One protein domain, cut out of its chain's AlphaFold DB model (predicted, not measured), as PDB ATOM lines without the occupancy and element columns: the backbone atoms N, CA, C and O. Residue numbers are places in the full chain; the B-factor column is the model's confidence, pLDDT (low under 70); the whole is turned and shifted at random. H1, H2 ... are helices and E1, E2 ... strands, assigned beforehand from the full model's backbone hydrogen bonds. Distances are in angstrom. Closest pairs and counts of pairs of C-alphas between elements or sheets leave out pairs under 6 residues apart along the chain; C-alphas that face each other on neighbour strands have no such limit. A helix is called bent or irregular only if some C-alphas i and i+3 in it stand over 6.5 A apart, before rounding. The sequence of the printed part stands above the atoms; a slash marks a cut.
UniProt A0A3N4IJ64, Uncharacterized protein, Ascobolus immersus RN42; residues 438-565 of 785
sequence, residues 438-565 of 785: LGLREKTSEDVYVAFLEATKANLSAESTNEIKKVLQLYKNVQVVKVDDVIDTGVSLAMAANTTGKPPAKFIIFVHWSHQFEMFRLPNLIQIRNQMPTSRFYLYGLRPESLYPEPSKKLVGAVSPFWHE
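AT A GLANCE: This is residues 438 to 565 of the 785 residues of an uncharacterized protein of Ascobolus immersus RN42 (UniProt A0A3N4IJ64). A strongly twisted five-stranded sheet forms the middle, with helix H1 packed over one face and H2, H3 and H4 in a loose arc on the other side, where H2 and H4 only graze the sheet. At one far end the small hairpin of E5 and E6 extends the body beyond the sheet; at the other lies the end of H2. The printed part has 128 residues, with four named helices and seven named strands in the order E1 H1 E2 H2 E3 H3 H4 E4 E5 E6 E7; the class is mixed, helices and strands. The sheet's order is E2, E1, E3, E4, E7, mixed in direction. The whole is compact, with a radius of gyration of the C-alphas of 15.7 A, yet elongated, spanning 54 by 31 by 29 A.

IN THESE COORDINATES: In the large sheet E2 is residues 478 to 481, E1 448 to 453, E3 506 to 512, E4 536 to 540 and E7 560 to 562. E1 begins at C-alpha 448 (199.120, 236.496, 358.424) and measures 16.8 A; E3 measures 19.8 A. H1, residues 458 to 472, measures 20.3 A, and H2, residues 486 to 500, 20.4 A. H3, residues 513 to 521, measures 14.3 A and is irregular, with C-alphas 517 and 520 7.8 A apart; H4, residues 523 to 531, measures 12.2 A. E5 is residues 542 to 544 and E6 555 to 557. E7 ends at C-alpha 562 (209.817, 225.627, 348.549).

HOW THE PARTS SIT: E1 and E3 are parallel at 20 degrees, with N 449 and O 506 2.8 A apart. E2 and E1 are parallel, with N 479 to O 448 at 2.9 A, and so are E3 and E4, with N 509 to O 536 at 2.8 A. E7 is antiparallel to E4, with N 539 to O 560 at 2.8 A. E1, H1, E2 and E3, H3, H4, E4 are strand-helix-strand units, helices joining parallel neighbour strands; E2, H2, E3 is a split one, with E1 between its strands; the three crossovers are right-handed. H1 and the sheet make two layers, a helix on one face: its height is 9.2 A, and it runs along E3 at 25 degrees on the local plane. H3 is on the sheet at a height of 8.4 A, only just over none of its strands; its closest C-alphas to E4 are those of Trp 513 and Leu 539, 5.5 A apart. H2 and H4 only just touch, only at their ends, with 3 pairs of C-alphas within 8 A, the closest those of Ile 487 and Ile 528, 6.2 A. E4 runs on into E5 at 70 degrees, and E5 and E6 form an antiparallel hairpin, with N 556 to O 543 at 2.9 A. Every O i to N i+4 pair is within hydrogen-bond range in H2 and H4, against 9 of 11 in H1 and 1 of 5 in H3, which has 3 of 6 O i to N i+3 pairs within range.

THE WHOLE: The C-alphas farthest apart are those of Thr 499 and Glu 550, 55.1 A. The printed part has no cut and no long link. Mean pLDDT of the printed part is 74.1; 38 residues are under 70, among them 438 to 445, 456 to 464 and 542 to 558.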
ATOM      1  N   LEU A 438     201.226 227.977 359.219       62.75
ATOM      2  CA  LEU A 438     200.852 229.339 359.586       62.75
ATOM      3  C   LEU A 438     201.635 229.817 360.821       62.75
ATOM      4  O   LEU A 438     201.901 231.012 360.945       62.75
ATOM      5  N   GLY A 439     202.084 228.898 361.685       58.34
ATOM      6  CA  GLY A 439     202.827 229.190 362.917       58.34
ATOM      7  C   GLY A 439     201.931 229.620 364.080       58.34
ATOM      8  O   GLY A 439     202.338 230.450 364.882       58.34
ATOM      9  N   LEU A 440     200.706 229.090 364.143       55.94
ATOM     10  CA  LEU A 440     199.653 229.524 365.073       55.94
ATOM     11  C   LEU A 440     199.606 228.710 366.378       55.94
ATOM     12  O   LEU A 440     198.912 229.095 367.316       55.94
ATOM     13  N   ARG A 441     200.380 227.615 366.478       53.62
ATOM     14  CA  ARG A 441     200.663 226.964 367.776       53.62
ATOM     15  C   ARG A 441     201.529 227.852 368.676       53.62
ATOM     16  O   ARG A 441     201.402 227.819 369.897       53.62
ATOM     17  N   GLU A 442     202.391 228.662 368.068       50.50
ATOM     18  CA  GLU A 442     203.028 229.799 368.721       50.50
ATOM     19  C   GLU A 442     201.999 230.936 368.773       50.50
ATOM     20  O   GLU A 442     201.380 231.255 367.759       50.50
ATOM     21  N   LYS A 443     201.792 231.551 369.947       51.56
ATOM     22  CA  LYS A 443     200.803 232.631 370.155       51.56
ATOM     23  C   LYS A 443     201.269 233.957 369.535       51.56
ATOM     24  O   LYS A 443     201.474 234.948 370.231       51.56
ATOM     25  N   THR A 444     201.464 233.953 368.223       54.41
ATOM     26  CA  THR A 444     201.890 235.095 367.423       54.41
ATOM     27  C   THR A 444     200.711 236.043 367.208       54.41
ATOM     28  O   THR A 444     199.716 235.704 366.575       54.41
ATOM     29  N   SER A 445     200.816 237.268 367.727       62.75
ATOM     30  CA  SER A 445     199.866 238.358 367.454       62.75
ATOM     31  C   SER A 445     200.143 239.030 366.101       62.75
ATOM     32  O   SER A 445     200.009 240.246 365.970       62.75
ATOM     33  N   GLU A 446     200.629 238.258 365.131       75.25
ATOM     34  CA  GLU A 446     201.028 238.725 363.807       75.25
ATOM     35  C   GLU A 446     199.865 238.526 362.833       75.25
ATOM     36  O   GLU A 446     199.221 237.473 362.826       75.25
ATOM     37  N   ASP A 447     199.606 239.532 361.998       82.50
ATOM     38  CA  ASP A 447     198.649 239.413 360.903       82.50
ATOM     39  C   ASP A 447     199.286 238.583 359.770       82.50
ATOM     40  O   ASP A 447     200.355 238.922 359.245       82.50
ATOM     41  N   VAL A 448     198.634 237.476 359.405       85.62
ATOM     42  CA  VAL A 448     199.120 236.496 358.424       85.62
ATOM     43  C   VAL A 448     198.321 236.624 357.130       85.62
ATOM     44  O   VAL A 448     197.112 236.400 357.103       85.62
ATOM     45  N   TYR A 449     199.001 236.946 356.034       89.12
ATOM     46  CA  TYR A 449     198.391 237.169 354.726       89.12
ATOM     47  C   TYR A 449     198.681 235.986 353.811       89.12
ATOM     48  O   TYR A 449     199.836 235.618 353.584       89.12
ATOM     49  N   VAL A 450     197.620 235.375 353.293       88.56
ATOM     50  CA  VAL A 450     197.684 234.125 352.538       88.56
ATOM     51  C   VAL A 450     197.178 234.334 351.118       88.56
ATOM     52  O   VAL A 450     196.059 234.804 350.921       88.56
ATOM     53  N   ALA A 451     197.970 233.934 350.126       90.31
ATOM     54  CA  ALA A 451     197.595 234.002 348.716       90.31
ATOM     55  C   ALA A 451     197.607 232.617 348.059       90.31
ATOM     56  O   ALA A 451     198.442 231.776 348.390       90.31
ATOM     57  N   PHE A 452     196.701 232.393 347.103       87.88
ATOM     58  CA  PHE A 452     196.541 231.112 346.407       87.88
ATOM     59  C   PHE A 452     196.725 231.248 344.899       87.88
ATOM     60  O   PHE A 452     195.959 231.952 344.241       87.88
ATOM     61  N   LEU A 453     197.673 230.496 344.341       86.69
ATOM     62  CA  LEU A 453     197.738 230.234 342.911       86.69
ATOM     63  C   LEU A 453     197.071 228.890 342.604       86.69
ATOM     64  O   LEU A 453     197.603 227.815 342.893       86.69
ATOM     65  N   GLU A 454     195.870 228.973 342.045       82.38
ATOM     66  CA  GLU A 454     195.011 227.839 341.697       82.38
ATOM     67  C   GLU A 454     195.451 227.171 340.382       82.38
ATOM     68  O   GLU A 454     196.080 227.801 339.535       82.38
ATOM     69  N   ALA A 455     195.151 225.880 340.203       72.19
ATOM     70  CA  ALA A 455     195.572 225.098 339.036       72.19
ATOM     71  C   ALA A 455     195.086 225.665 337.691       72.19
ATOM     72  O   ALA A 455     193.977 226.180 337.567       72.19
ATOM     73  N   THR A 456     195.847 225.393 336.629       65.19
ATOM     74  CA  THR A 456     195.476 225.678 335.226       65.19
ATOM     75  C   THR A 456     194.207 224.962 334.733       65.19
ATOM     76  O   THR A 456     193.727 225.249 333.636       65.19
ATOM     77  N   LYS A 457     193.625 224.046 335.523       60.12
ATOM     78  CA  LYS A 457     192.321 223.406 335.277       60.12
ATOM     79  C   LYS A 457     191.366 223.695 336.442       60.12
ATOM     80  O   LYS A 457     191.317 222.932 337.405       60.12
ATOM     81  N   ALA A 458     190.588 224.770 336.304       54.09
ATOM     82  CA  ALA A 458     189.735 225.347 337.351       54.09
ATOM     83  C   ALA A 458     188.853 224.338 338.121       54.09
ATOM     84  O   ALA A 458     188.692 224.456 339.332       54.09
ATOM     85  N   ASN A 459     188.311 223.321 337.441       51.00
ATOM     86  CA  ASN A 459     187.391 222.355 338.055       51.00
ATOM     87  C   ASN A 459     188.044 221.446 339.114       51.00
ATOM     88  O   ASN A 459     187.318 220.886 339.924       51.00
ATOM     89  N   LEU A 460     189.374 221.279 339.104       51.09
ATOM     90  CA  LEU A 460     190.096 220.470 340.098       51.09
ATOM     91  C   LEU A 460     190.754 221.323 341.189       51.09
ATOM     92  O   LEU A 460     190.927 220.849 342.304       51.09
ATOM     93  N   SER A 461     191.103 222.583 340.905       56.34
ATOM     94  CA  SER A 461     191.656 223.476 341.932       56.34
ATOM     95  C   SER A 461     190.607 224.015 342.886       56.34
ATOM     96  O   SER A 461     190.898 224.174 344.071       56.34
ATOM     97  N   ALA A 462     189.410 224.326 342.381       62.00
ATOM     98  CA  ALA A 462     188.401 225.040 343.149       62.00
ATOM     99  C   ALA A 462     188.047 224.314 344.456       62.00
ATOM    100  O   ALA A 462     187.891 224.966 345.482       62.00
ATOM    101  N   GLU A 463     187.969 222.983 344.448       65.00
ATOM    102  CA  GLU A 463     187.604 222.193 345.626       65.00
ATOM    103  C   GLU A 463     188.676 222.266 346.723       65.00
ATOM    104  O   GLU A 463     188.433 222.895 347.755       65.00
ATOM    105  N   SER A 464     189.892 221.764 346.474       64.06
ATOM    106  CA  SER A 464     190.987 221.798 347.460       64.06
ATOM    107  C   SER A 464     191.361 223.217 347.902       64.06
ATOM    108  O   SER A 464     191.724 223.436 349.057       64.06
ATOM    109  N   THR A 465     191.242 224.216 347.019       72.00
ATOM    110  CA  THR A 465     191.503 225.614 347.402       72.00
ATOM    111  C   THR A 465     190.389 226.163 348.295       72.00
ATOM    112  O   THR A 465     190.672 226.856 349.269       72.00
ATOM    113  N   ASN A 466     189.120 225.849 348.012       72.62
ATOM    114  CA  ASN A 466     188.000 226.268 348.857       72.62
ATOM    115  C   ASN A 466     187.992 225.546 350.211       72.62
ATOM    116  O   ASN A 466     187.571 226.145 351.197       72.62
ATOM    117  N   GLU A 467     188.467 224.304 350.290       68.00
ATOM    118  CA  GLU A 467     188.680 223.608 351.564       68.00
ATOM    119  C   GLU A 467     189.713 224.332 352.434       68.00
ATOM    120  O   GLU A 467     189.388 224.712 353.559       68.00
ATOM    121  N   ILE A 468     190.911 224.624 351.910       70.88
ATOM    122  CA  ILE A 468     191.928 225.354 352.685       70.88
ATOM    123  C   ILE A 468     191.410 226.756 353.047       70.88
ATOM    124  O   ILE A 468     191.496 227.146 354.208       70.88
ATOM    125  N   LYS A 469     190.784 227.495 352.115       75.62
ATOM    126  CA  LYS A 469     190.182 228.815 352.403       75.62
ATOM    127  C   LYS A 469     189.145 228.766 353.538       75.62
ATOM    128  O   LYS A 469     189.147 229.678 354.359       75.62
ATOM    129  N   LYS A 470     188.308 227.721 353.630       69.94
ATOM    130  CA  LYS A 470     187.360 227.534 354.752       69.94
ATOM    131  C   LYS A 470     188.081 227.348 356.088       69.94
ATOM    132  O   LYS A 470     187.688 227.974 357.064       69.94
ATOM    133  N   VAL A 471     189.137 226.531 356.137       67.50
ATOM    134  CA  VAL A 471     189.905 226.326 357.380       67.50
ATOM    135  C   VAL A 471     190.657 227.602 357.773       67.50
ATOM    136  O   VAL A 471     190.699 227.952 358.947       67.50
ATOM    137  N   LEU A 472     191.180 228.364 356.806       71.56
ATOM    138  CA  LEU A 472     191.821 229.655 357.079       71.56
ATOM    139  C   LEU A 472     190.854 230.705 357.651       71.56
ATOM    140  O   LEU A 472     191.264 231.500 358.489       71.56
ATOM    141  N   GLN A 473     189.573 230.679 357.262       70.56
ATOM    142  CA  GLN A 473     188.536 231.575 357.797       70.56
ATOM    143  C   GLN A 473     188.230 231.364 359.292       70.56
ATOM    144  O   GLN A 473     187.562 232.206 359.892       70.56
ATOM    145  N   LEU A 474     188.719 230.283 359.912       66.38
ATOM    146  CA  LEU A 474     188.584 230.045 361.353       66.38
ATOM    147  C   LEU A 474     189.551 230.913 362.188       66.38
ATOM    148  O   LEU A 474     189.270 231.202 363.353       66.38
ATOM    149  N   TYR A 475     190.668 231.365 361.607       70.31
ATOM    150  CA  TYR A 475     191.703 232.122 362.319       70.31
ATOM    151  C   TYR A 475     191.529 233.632 362.120       70.31
ATOM    152  O   TYR A 475     191.676 234.164 361.023       70.31
ATOM    153  N   LYS A 476     191.263 234.355 363.212       74.31
ATOM    154  CA  LYS A 476     190.920 235.792 363.184       74.31
ATOM    155  C   LYS A 476     192.040 236.719 362.691       74.31
ATOM    156  O   LYS A 476     191.744 237.838 362.290       74.31
ATOM    157  N   ASN A 477     193.295 236.276 362.748       80.12
ATOM    158  CA  ASN A 477     194.477 237.002 362.271       80.12
ATOM    159  C   ASN A 477     194.947 236.551 360.875       80.12
ATOM    160  O   ASN A 477     196.002 236.991 360.425       80.12
ATOM    161  N   VAL A 478     194.198 235.677 360.190       83.12
ATOM    162  CA  VAL A 478     194.513 235.233 358.826       83.12
ATOM    163  C   VAL A 478     193.631 235.963 357.815       83.12
ATOM    164  O   VAL A 478     192.406 235.905 357.883       83.12
ATOM    165  N   GLN A 479     194.253 236.614 356.834       87.62
ATOM    166  CA  GLN A 479     193.567 237.275 355.722       87.62
ATOM    167  C   GLN A 479     193.929 236.602 354.397       87.62
ATOM    168  O   GLN A 479     195.102 236.367 354.114       87.62
ATOM    169  N   VAL A 480     192.929 236.298 353.567       87.19
ATOM    170  CA  VAL A 480     193.144 235.705 352.238       87.19
ATOM    171  C   VAL A 480     193.109 236.798 351.170       87.19
ATOM    172  O   VAL A 480     192.092 237.470 351.008       87.19
ATOM    173  N   VAL A 481     194.201 236.942 350.420       89.38
ATOM    174  CA  VAL A 481     194.384 237.935 349.347       89.38
ATOM    175  C   VAL A 481     194.580 237.250 347.988       89.38
ATOM    176  O   VAL A 481     194.905 236.061 347.920       89.38
ATOM    177  N   LYS A 482     194.384 237.973 346.876       86.44
ATOM    178  CA  LYS A 482     194.756 237.449 345.548       86.44
ATOM    179  C   LYS A 482     196.272 237.531 345.374       86.44
ATOM    180  O   LYS A 482     196.884 238.468 345.871       86.44
ATOM    181  N   VAL A 483     196.863 236.599 344.622       83.50
ATOM    182  CA  VAL A 483     198.316 236.581 344.342       83.50
ATOM    183  C   VAL A 483     198.787 237.874 343.677       83.50
ATOM    184  O   VAL A 483     199.844 238.381 344.030       83.50
ATOM    185  N   ASP A 484     197.988 238.436 342.772       82.06
ATOM    186  CA  ASP A 484     198.336 239.674 342.067       82.06
ATOM    187  C   ASP A 484     198.295 240.903 342.996       82.06
ATOM    188  O   ASP A 484     199.122 241.799 342.865       82.06
ATOM    189  N   ASP A 485     197.404 240.897 343.995       85.19
ATOM    190  CA  ASP A 485     197.268 241.975 344.983       85.19
ATOM    191  C   ASP A 485     198.361 241.909 346.084       85.19
ATOM    192  O   ASP A 485     198.473 242.834 346.894       85.19
ATOM    193  N   VAL A 486     199.160 240.827 346.165       83.06
ATOM    194  CA  VAL A 486     200.148 240.599 347.250       83.06
ATOM    195  C   VAL A 486     201.163 241.732 347.346       83.06
ATOM    196  O   VAL A 486     201.472 242.167 348.455       83.06
ATOM    197  N   ILE A 487     201.677 242.205 346.207       82.12
ATOM    198  CA  ILE A 487     202.751 243.204 346.168       82.12
ATOM    199  C   ILE A 487     202.266 244.537 346.751       82.12
ATOM    200  O   ILE A 487     202.852 245.040 347.711       82.12
ATOM    201  N   ASP A 488     201.152 245.063 346.251       84.81
ATOM    202  CA  ASP A 488     200.600 246.336 346.725       84.81
ATOM    203  C   ASP A 488     200.145 246.242 348.192       84.81
ATOM    204  O   ASP A 488     200.366 247.166 348.984       84.81
ATOM    205  N   THR A 489     199.588 245.091 348.589       84.62
ATOM    206  CA  THR A 489     199.178 244.819 349.975       84.62
ATOM    207  C   THR A 489     200.376 244.817 350.925       84.62
ATOM    208  O   THR A 489     200.375 245.525 351.932       84.62
ATOM    209  N   GLY A 490     201.427 244.051 350.619       81.56
ATOM    210  CA  GLY A 490     202.587 243.916 351.501       81.56
ATOM    211  C   GLY A 490     203.486 245.153 351.535       81.56
ATOM    212  O   GLY A 490     204.039 245.452 352.590       81.56
ATOM    213  N   VAL A 491     203.575 245.930 350.447       82.31
ATOM    214  CA  VAL A 491     204.235 247.250 350.463       82.31
ATOM    215  C   VAL A 491     203.480 248.204 351.393       82.31
ATOM    216  O   VAL A 491     204.094 248.833 352.257       82.31
ATOM    217  N   SER A 492     202.149 248.249 351.286       84.50
ATOM    218  CA  SER A 492     201.297 249.073 352.156       84.50
ATOM    219  C   SER A 492     201.420 248.674 353.632       84.50
ATOM    220  O   SER A 492     201.556 249.534 354.506       84.50
ATOM    221  N   LEU A 493     201.446 247.371 353.924       83.88
ATOM    222  CA  LEU A 493     201.615 246.845 355.283       83.88
ATOM    223  C   LEU A 493     203.027 247.058 355.841       83.88
ATOM    224  O   LEU A 493     203.159 247.346 357.025       83.88
ATOM    225  N   ALA A 494     204.076 246.974 355.019       80.88
ATOM    226  CA  ALA A 494     205.441 247.290 355.442       80.88
ATOM    227  C   ALA A 494     205.589 248.779 355.806       80.88
ATOM    228  O   ALA A 494     206.210 249.113 356.816       80.88
ATOM    229  N   MET A 495     204.962 249.679 355.037       80.75
ATOM    230  CA  MET A 495     204.886 251.101 355.389       80.75
ATOM    231  C   MET A 495     204.115 251.322 356.701       80.75
ATOM    232  O   MET A 495     204.591 252.058 357.564       80.75
ATOM    233  N   ALA A 496     202.976 250.649 356.892       82.00
ATOM    234  CA  ALA A 496     202.185 250.741 358.122       82.00
ATOM    235  C   ALA A 496     202.895 250.146 359.357       82.00
ATOM    236  O   ALA A 496     202.780 250.685 360.458       82.00
ATOM    237  N   ALA A 497     203.658 249.061 359.200       82.44
ATOM    238  CA  ALA A 497     204.477 248.490 360.270       82.44
ATOM    239  C   ALA A 497     205.554 249.489 360.724       82.44
ATOM    240  O   ALA A 497     205.667 249.778 361.916       82.44
ATOM    241  N   ASN A 498     206.260 250.110 359.771       81.75
ATOM    242  CA  ASN A 498     207.282 251.121 360.048       81.75
ATOM    243  C   ASN A 498     206.734 252.370 360.767       81.75
ATOM    244  O   ASN A 498     207.450 252.952 361.579       81.75
ATOM    245  N   THR A 499     205.489 252.788 360.507       82.94
ATOM    246  CA  THR A 499     204.876 253.941 361.200       82.94
ATOM    247  C   THR A 499     204.242 253.593 362.547       82.94
ATOM    248  O   THR A 499     204.114 254.474 363.393       82.94
ATOM    249  N   THR A 500     203.851 252.333 362.773       84.00
ATOM    250  CA  THR A 500     203.171 251.895 364.012       84.00
ATOM    251  C   THR A 500     204.065 251.131 364.992       84.00
ATOM    252  O   THR A 500     203.633 250.854 366.108       84.00
ATOM    253  N   GLY A 501     205.288 250.762 364.596       80.75
ATOM    254  CA  GLY A 501     206.194 249.938 365.405       80.75
ATOM    255  C   GLY A 501     205.742 248.479 365.566       80.75
ATOM    256  O   GLY A 501     206.298 247.753 366.389       80.75
ATOM    257  N   LYS A 502     204.729 248.044 364.807       81.25
ATOM    258  CA  LYS A 502     204.256 246.654 364.779       81.25
ATOM    259  C   LYS A 502     205.256 245.735 364.057       81.25
ATOM    260  O   LYS A 502     205.967 246.205 363.167       81.25
ATOM    261  N   PRO A 503     205.282 244.424 364.372       77.50
ATOM    262  CA  PRO A 503     206.006 243.456 363.551       77.50
ATOM    263  C   PRO A 503     205.478 243.470 362.102       77.50
ATOM    264  O   PRO A 503     204.281 243.696 361.889       77.50
ATOM    265  N   PRO A 504     206.341 243.246 361.095       76.56
ATOM    266  CA  PRO A 504     205.923 243.204 359.699       76.56
ATOM    267  C   PRO A 504     205.002 242.006 359.440       76.56
ATOM    268  O   PRO A 504     205.247 240.901 359.919       76.56
ATOM    269  N   ALA A 505     203.957 242.226 358.642       83.06
ATOM    270  CA  ALA A 505     202.975 241.202 358.304       83.06
ATOM    271  C   ALA A 505     203.602 239.983 357.596       83.06
ATOM    272  O   ALA A 505     204.482 240.116 356.738       83.06
ATOM    273  N   LYS A 506     203.122 238.783 357.935       85.38
ATOM    274  CA  LYS A 506     203.694 237.509 357.481       85.38
ATOM    275  C   LYS A 506     202.976 237.000 356.234       85.38
ATOM    276  O   LYS A 506     201.803 236.649 356.301       85.38
ATOM    277  N   PHE A 507     203.688 236.902 355.113       88.69
ATOM    278  CA  PHE A 507     203.127 236.437 353.839       88.69
ATOM    279  C   PHE A 507     203.373 234.944 353.584       88.69
ATOM    280  O   PHE A 507     204.490 234.442 353.740       88.69
ATOM    281  N   ILE A 508     202.321 234.237 353.166       89.81
ATOM    282  CA  ILE A 508     202.324 232.804 352.851       89.81
ATOM    283  C   ILE A 508     201.676 232.594 351.478       89.81
ATOM    284  O   ILE A 508     200.505 232.908 351.269       89.81
ATOM    285  N   ILE A 509     202.441 232.054 350.531       91.31
ATOM    286  CA  ILE A 509     202.026 231.866 349.139       91.31
ATOM    287  C   ILE A 509     201.843 230.372 348.863       91.31
ATOM    288  O   ILE A 509     202.815 229.619 348.766       91.31
ATOM    289  N   PHE A 510     200.592 229.947 348.715       88.94
ATOM    290  CA  PHE A 510     200.220 228.589 348.335       88.94
ATOM    291  C   PHE A 510     200.140 228.468 346.807       88.94
ATOM    292  O   PHE A 510     199.332 229.130 346.159       88.94
ATOM    293  N   VAL A 511     200.952 227.591 346.218       87.50
ATOM    294  CA  VAL A 511     201.010 227.304 344.775       87.50
ATOM    295  C   VAL A 511     200.548 225.871 344.516       87.50
ATOM    296  O   VAL A 511     201.074 224.934 345.105       87.50
ATOM    297  N   HIS A 512     199.544 225.663 343.664       85.31
ATOM    298  CA  HIS A 512     199.002 224.316 343.469       85.31
ATOM    299  C   HIS A 512     200.025 223.388 342.783       85.31
ATOM    300  O   HIS A 512     200.675 223.820 341.828       85.31
ATOM    301  N   TRP A 513     200.137 222.115 343.196       80.50
ATOM    302  CA  TRP A 513     201.130 221.141 342.683       80.50
ATOM    303  C   TRP A 513     201.205 221.048 341.149       80.50
ATOM    304  O   TRP A 513     202.278 220.813 340.597       80.50
ATOM    305  N   SER A 514     200.102 221.306 340.439       78.06
ATOM    306  CA  SER A 514     200.072 221.386 338.967       78.06
ATOM    307  C   SER A 514     201.059 222.394 338.361       78.06
ATOM    308  O   SER A 514     201.431 222.246 337.203       78.06
ATOM    309  N   HIS A 515     201.455 223.422 339.116       80.94
ATOM    310  CA  HIS A 515     202.377 224.471 338.675       80.94
ATOM    311  C   HIS A 515     203.850 224.148 338.940       80.94
ATOM    312  O   HIS A 515     204.696 224.918 338.496       80.94
ATOM    313  N   GLN A 516     204.190 223.049 339.629       80.81
ATOM    314  CA  GLN A 516     205.569 222.780 340.079       80.81
ATOM    315  C   GLN A 516     206.607 222.840 338.939       80.81
ATOM    316  O   GLN A 516     207.671 223.432 339.096       80.81
ATOM    317  N   PHE A 517     206.256 222.326 337.755       78.50
ATOM    318  CA  PHE A 517     207.112 222.329 336.561       78.50
ATOM    319  C   PHE A 517     207.002 223.610 335.716       78.50
ATOM    320  O   PHE A 517     207.722 223.764 334.733       78.50
ATOM    321  N   GLU A 518     206.115 224.538 336.079       80.31
ATOM    322  CA  GLU A 518     205.892 225.807 335.378       80.31
ATOM    323  C   GLU A 518     206.188 227.037 336.255       80.31
ATOM    324  O   GLU A 518     205.996 228.159 335.795       80.31
ATOM    325  N   MET A 519     206.727 226.872 337.473       79.31
ATOM    326  CA  MET A 519     206.988 227.988 338.401       79.31
ATOM    327  C   MET A 519     207.881 229.090 337.810       79.31
ATOM    328  O   MET A 519     207.666 230.271 338.072       79.31
ATOM    329  N   PHE A 520     208.820 228.731 336.930       76.56
ATOM    330  CA  PHE A 520     209.667 229.686 336.203       76.56
ATOM    331  C   PHE A 520     208.910 230.556 335.177       76.56
ATOM    332  O   PHE A 520     209.463 231.533 334.674       76.56
ATOM    333  N   ARG A 521     207.661 230.207 334.839       73.56
ATOM    334  CA  ARG A 521     206.780 230.943 333.913       73.56
ATOM    335  C   ARG A 521     205.842 231.918 334.623       73.56
ATOM    336  O   ARG A 521     205.047 232.574 333.956       73.56
ATOM    337  N   LEU A 522     205.909 231.996 335.951       78.38
ATOM    338  CA  LEU A 522     205.013 232.784 336.792       78.38
ATOM    339  C   LEU A 522     205.750 234.037 337.300       78.38
ATOM    340  O   LEU A 522     206.287 234.018 338.410       78.38
ATOM    341  N   PRO A 523     205.811 235.134 336.511       70.69
ATOM    342  CA  PRO A 523     206.613 236.311 336.856       70.69
ATOM    343  C   PRO A 523     206.217 236.911 338.209       70.69
ATOM    344  O   PRO A 523     207.088 237.351 338.954       70.69
ATOM    345  N   ASN A 524     204.931 236.846 338.560       80.31
ATOM    346  CA  ASN A 524     204.388 237.385 339.803       80.31
ATOM    347  C   ASN A 524     205.006 236.680 341.030       80.31
ATOM    348  O   ASN A 524     205.352 237.352 341.995       80.31
ATOM    349  N   LEU A 525     205.272 235.363 340.979       83.25
ATOM    350  CA  LEU A 525     205.952 234.653 342.079       83.25
ATOM    351  C   LEU A 525     207.404 235.120 342.264       83.25
ATOM    352  O   LEU A 525     207.857 235.278 343.396       83.25
ATOM    353  N   ILE A 526     208.120 235.369 341.165       82.06
ATOM    354  CA  ILE A 526     209.506 235.868 341.193       82.06
ATOM    355  C   ILE A 526     209.537 237.313 341.716       82.06
ATOM    356  O   ILE A 526     210.392 237.662 342.527       82.06
ATOM    357  N   GLN A 527     208.578 238.150 341.305       83.69
ATOM    358  CA  GLN A 527     208.440 239.519 341.810       83.69
ATOM    359  C   GLN A 527     208.114 239.542 343.310       83.69
ATOM    360  O   GLN A 527     208.805 240.240 344.049       83.69
ATOM    361  N   ILE A 528     207.156 238.729 343.776       85.56
ATOM    362  CA  ILE A 528     206.843 238.583 345.208       85.56
ATOM    363  C   ILE A 528     208.084 238.112 345.978       85.56
ATOM    364  O   ILE A 528     208.426 238.718 346.989       85.56
ATOM    365  N   ARG A 529     208.814 237.092 345.501       85.31
ATOM    366  CA  ARG A 529     210.025 236.599 346.186       85.31
ATOM    367  C   ARG A 529     211.120 237.666 346.297       85.31
ATOM    368  O   ARG A 529     211.780 237.740 347.329       85.31
ATOM    369  N   ASN A 530     211.297 238.490 345.264       82.81
ATOM    370  CA  ASN A 530     212.331 239.527 345.233       82.81
ATOM    371  C   ASN A 530     211.963 240.779 346.046       82.81
ATOM    372  O   ASN A 530     212.847 241.402 346.626       82.81
ATOM    373  N   GLN A 531     210.683 241.163 346.081       83.81
ATOM    374  CA  GLN A 531     210.215 242.356 346.801       83.81
ATOM    375  C   GLN A 531     209.819 242.057 348.255       83.81
ATOM    376  O   GLN A 531     209.859 242.944 349.103       83.81
ATOM    377  N   MET A 532     209.469 240.804 348.559       82.94
ATOM    378  CA  MET A 532     209.053 240.331 349.881       82.94
ATOM    379  C   MET A 532     209.834 239.062 350.249       82.94
ATOM    380  O   MET A 532     209.269 237.963 350.245       82.94
ATOM    381  N   PRO A 533     211.136 239.183 350.577       78.25
ATOM    382  CA  PRO A 533     211.999 238.034 350.871       78.25
ATOM    383  C   PRO A 533     211.563 237.240 352.115       78.25
ATOM    384  O   PRO A 533     211.927 236.074 352.253       78.25
ATOM    385  N   THR A 534     210.753 237.839 352.995       81.56
ATOM    386  CA  THR A 534     210.121 237.191 354.156       81.56
ATOM    387  C   THR A 534     208.926 236.298 353.799       81.56
ATOM    388  O   THR A 534     208.481 235.523 354.649       81.56
ATOM    389  N   SER A 535     208.409 236.367 352.565       87.69
ATOM    390  CA  SER A 535     207.324 235.500 352.089       87.69
ATOM    391  C   SER A 535     207.748 234.033 352.085       87.69
ATOM    392  O   SER A 535     208.784 233.676 351.514       87.69
ATOM    393  N   ARG A 536     206.911 233.170 352.669       88.44
ATOM    394  CA  ARG A 536     207.081 231.710 352.648       88.44
ATOM    395  C   ARG A 536     206.259 231.108 351.511       88.44
ATOM    396  O   ARG A 536     205.094 231.462 351.349       88.44
ATOM    397  N   PHE A 537     206.838 230.183 350.749       89.50
ATOM    398  CA  PHE A 537     206.189 229.571 349.590       89.50
ATOM    399  C   PHE A 537     205.957 228.075 349.825       89.50
ATOM    400  O   PHE A 537     206.822 227.370 350.347       89.50
ATOM    401  N   TYR A 538     204.777 227.591 349.446       87.50
ATOM    402  CA  TYR A 538     204.325 226.229 349.716       87.50
ATOM    403  C   TYR A 538     203.609 225.637 348.503       87.50
ATOM    404  O   TYR A 538     202.665 226.237 347.988       87.50
ATOM    405  N   LEU A 539     204.013 224.445 348.063       84.06
ATOM    406  CA  LEU A 539     203.220 223.646 347.127       84.06
ATOM    407  C   LEU A 539     202.046 223.013 347.886       84.06
ATOM    408  O   LEU A 539     202.261 222.546 349.002       84.06
ATOM    409  N   TYR A 540     200.831 223.006 347.323       80.00
ATOM    410  CA  TYR A 540     199.629 222.424 347.954       80.00
ATOM    411  C   TYR A 540     198.739 221.645 346.979       80.00
ATOM    412  O   TYR A 540     198.780 221.849 345.763       80.00
ATOM    413  N   GLY A 541     197.890 220.779 347.539       71.38
ATOM    414  CA  GLY A 541     196.937 219.933 346.817       71.38
ATOM    415  C   GLY A 541     197.253 218.444 346.976       71.38
ATOM    416  O   GLY A 541     198.091 218.059 347.794       71.38
ATOM    417  N   LEU A 542     196.580 217.614 346.180       67.06
ATOM    418  CA  LEU A 542     196.835 216.175 346.114       67.06
ATOM    419  C   LEU A 542     198.034 215.865 345.203       67.06
ATOM    420  O   LEU A 542     198.127 216.394 344.093       67.06
ATOM    421  N   ARG A 543     198.905 214.954 345.644       64.81
ATOM    422  CA  ARG A 543     199.980 214.348 344.839       64.81
ATOM    423  C   ARG A 543     200.059 212.833 345.099       64.81
ATOM    424  O   ARG A 543     199.594 212.402 346.151       64.81
ATOM    425  N   PRO A 544     200.667 212.024 344.212       58.75
ATOM    426  CA  PRO A 544     201.038 210.648 344.544       58.75
ATOM    427  C   PRO A 544     201.931 210.604 345.790       58.75
ATOM    428  O   PRO A 544     202.813 211.452 345.950       58.75
ATOM    429  N   GLU A 545     201.700 209.633 346.672       57.72
ATOM    430  CA  GLU A 545     202.458 209.473 347.922       57.72
ATOM    431  C   GLU A 545     203.954 209.246 347.685       57.72
ATOM    432  O   GLU A 545     204.784 209.866 348.352       57.72
ATOM    433  N   SER A 546     204.280 208.449 346.665       55.06
ATOM    434  CA  SER A 546     205.617 208.372 346.086       55.06
ATOM    435  C   SER A 546     205.570 208.481 344.565       55.06
ATOM    436  O   SER A 546     204.576 208.121 343.932       55.06
ATOM    437  N   LEU A 547     206.675 208.965 343.997       49.41
ATOM    438  CA  LEU A 547     206.957 208.921 342.562       49.41
ATOM    439  C   LEU A 547     207.738 207.650 342.168       49.41
ATOM    440  O   LEU A 547     207.596 207.211 341.035       49.41
ATOM    441  N   TYR A 548     208.510 207.052 343.091       42.59
ATOM    442  CA  TYR A 548     209.394 205.898 342.848       42.59
ATOM    443  C   TYR A 548     209.568 205.014 344.107       42.59
ATOM    444  O   TYR A 548     209.385 205.510 345.223       42.59
ATOM    445  N   PRO A 549     209.958 203.729 343.981       43.47
ATOM    446  CA  PRO A 549     210.132 202.978 342.734       43.47
ATOM    447  C   PRO A 549     208.802 202.525 342.115       43.47
ATOM    448  O   PRO A 549     208.738 202.338 340.906       43.47
ATOM    449  N   GLU A 550     207.733 202.416 342.908       46.34
ATOM    450  CA  GLU A 550     206.377 202.191 342.406       46.34
ATOM    451  C   GLU A 550     205.517 203.455 342.578       46.34
ATOM    452  O   GLU A 550     205.527 204.064 343.656       46.34
ATOM    453  N   PRO A 551     204.745 203.867 341.554       48.25
ATOM    454  CA  PRO A 551     203.837 205.000 341.660       48.25
ATOM    455  C   PRO A 551     202.640 204.620 342.539       48.25
ATOM    456  O   PRO A 551     201.683 203.985 342.086       48.25
ATOM    457  N   SER A 552     202.691 205.024 343.810       47.34
ATOM    458  CA  SER A 552     201.607 204.774 344.761       47.34
ATOM    459  C   SER A 552     200.285 205.332 344.231       47.34
ATOM    460  O   SER A 552     200.157 206.524 343.943       47.34
ATOM    461  N   LYS A 553     199.268 204.465 344.146       50.06
ATOM    462  CA  LYS A 553     197.893 204.841 343.764       50.06
ATOM    463  C   LYS A 553     197.233 205.762 344.800       50.06
ATOM    464  O   LYS A 553     196.203 206.368 344.506       50.06
ATOM    465  N   LYS A 554     197.802 205.855 346.006       45.78
ATOM    466  CA  LYS A 554     197.328 206.706 347.093       45.78
ATOM    467  C   LYS A 554     197.753 208.149 346.827       45.78
ATOM    468  O   LYS A 554     198.936 208.488 346.821       45.78
ATOM    469  N   LEU A 555     196.758 209.001 346.592       49.41
ATOM    470  CA  LEU A 555     196.942 210.445 346.591       49.41
ATOM    471  C   LEU A 555     196.985 210.930 348.039       49.41
ATOM    472  O   LEU A 555     196.015 210.760 348.774       49.41
ATOM    473  N   VAL A 556     198.083 211.568 348.430       51.56
ATOM    474  CA  VAL A 556     198.191 212.278 349.707       51.56
ATOM    475  C   VAL A 556     197.953 213.763 349.487       51.56
ATOM    476  O   VAL A 556     198.446 214.353 348.519       51.56
ATOM    477  N   GLY A 557     197.222 214.387 350.409       59.31
ATOM    478  CA  GLY A 557     197.315 215.829 350.577       59.31
ATOM    479  C   GLY A 557     198.713 216.147 351.092       59.31
ATOM    480  O   GLY A 557     199.166 215.581 352.082       59.31
ATOM    481  N   ALA A 558     199.434 216.997 350.370       62.28
ATOM    482  CA  ALA A 558     200.784 217.380 350.747       62.28
ATOM    483  C   ALA A 558     200.919 218.892 350.662       62.28
ATOM    484  O   ALA A 558     200.718 219.474 349.592       62.28
ATOM    485  N   VAL A 559     201.327 219.511 351.770       71.00
ATOM    486  CA  VAL A 559     201.939 220.836 351.730       71.00
ATOM    487  C   VAL A 559     203.450 220.707 351.886       71.00
ATOM    488  O   VAL A 559     203.928 220.163 352.877       71.00
ATOM    489  N   SER A 560     204.198 221.218 350.904       78.06
ATOM    490  CA  SER A 560     205.666 221.154 350.876       78.06
ATOM    491  C   SER A 560     206.284 222.553 350.741       78.06
ATOM    492  O   SER A 560     205.919 223.271 349.806       78.06
ATOM    493  N   PRO A 561     207.194 222.977 351.639       82.44
ATOM    494  CA  PRO A 561     207.836 224.288 351.570       82.44
ATOM    495  C   PRO A 561     208.888 224.352 350.452       82.44
ATOM    496  O   PRO A 561     209.839 223.573 350.437       82.44
ATOM    497  N   PHE A 562     208.798 225.348 349.571       85.25
ATOM    498  CA  PHE A 562     209.817 225.627 348.549       85.25
ATOM    499  C   PHE A 562     210.334 227.064 348.661       85.25
ATOM    500  O   PHE A 562     209.707 227.904 349.300       85.25
ATOM    501  N   TRP A 563     211.528 227.331 348.115       80.44
ATOM    502  CA  TRP A 563     212.269 228.592 348.325       80.44
ATOM    503  C   TRP A 563     212.368 229.015 349.809       80.44
ATOM    504  O   TRP A 563     212.491 230.201 350.115       80.44
ATOM    505  N   HIS A 564     212.298 228.055 350.738       70.62
ATOM    506  CA  HIS A 564     212.253 228.324 352.172       70.62
ATOM    507  C   HIS A 564     213.588 228.887 352.667       70.62
ATOM    508  O   HIS A 564     213.606 229.916 353.339       70.62
ATOM    509  N   GLU A 565     214.698 228.276 352.252       70.94
ATOM    510  CA  GLU A 565     216.051 228.662 352.643       70.94
ATOM    511  C   GLU A 565     217.004 228.682 351.445       70.94
ATOM    512  O   GLU A 565     216.823 227.977 350.451       70.94
TER     513      GLU A 565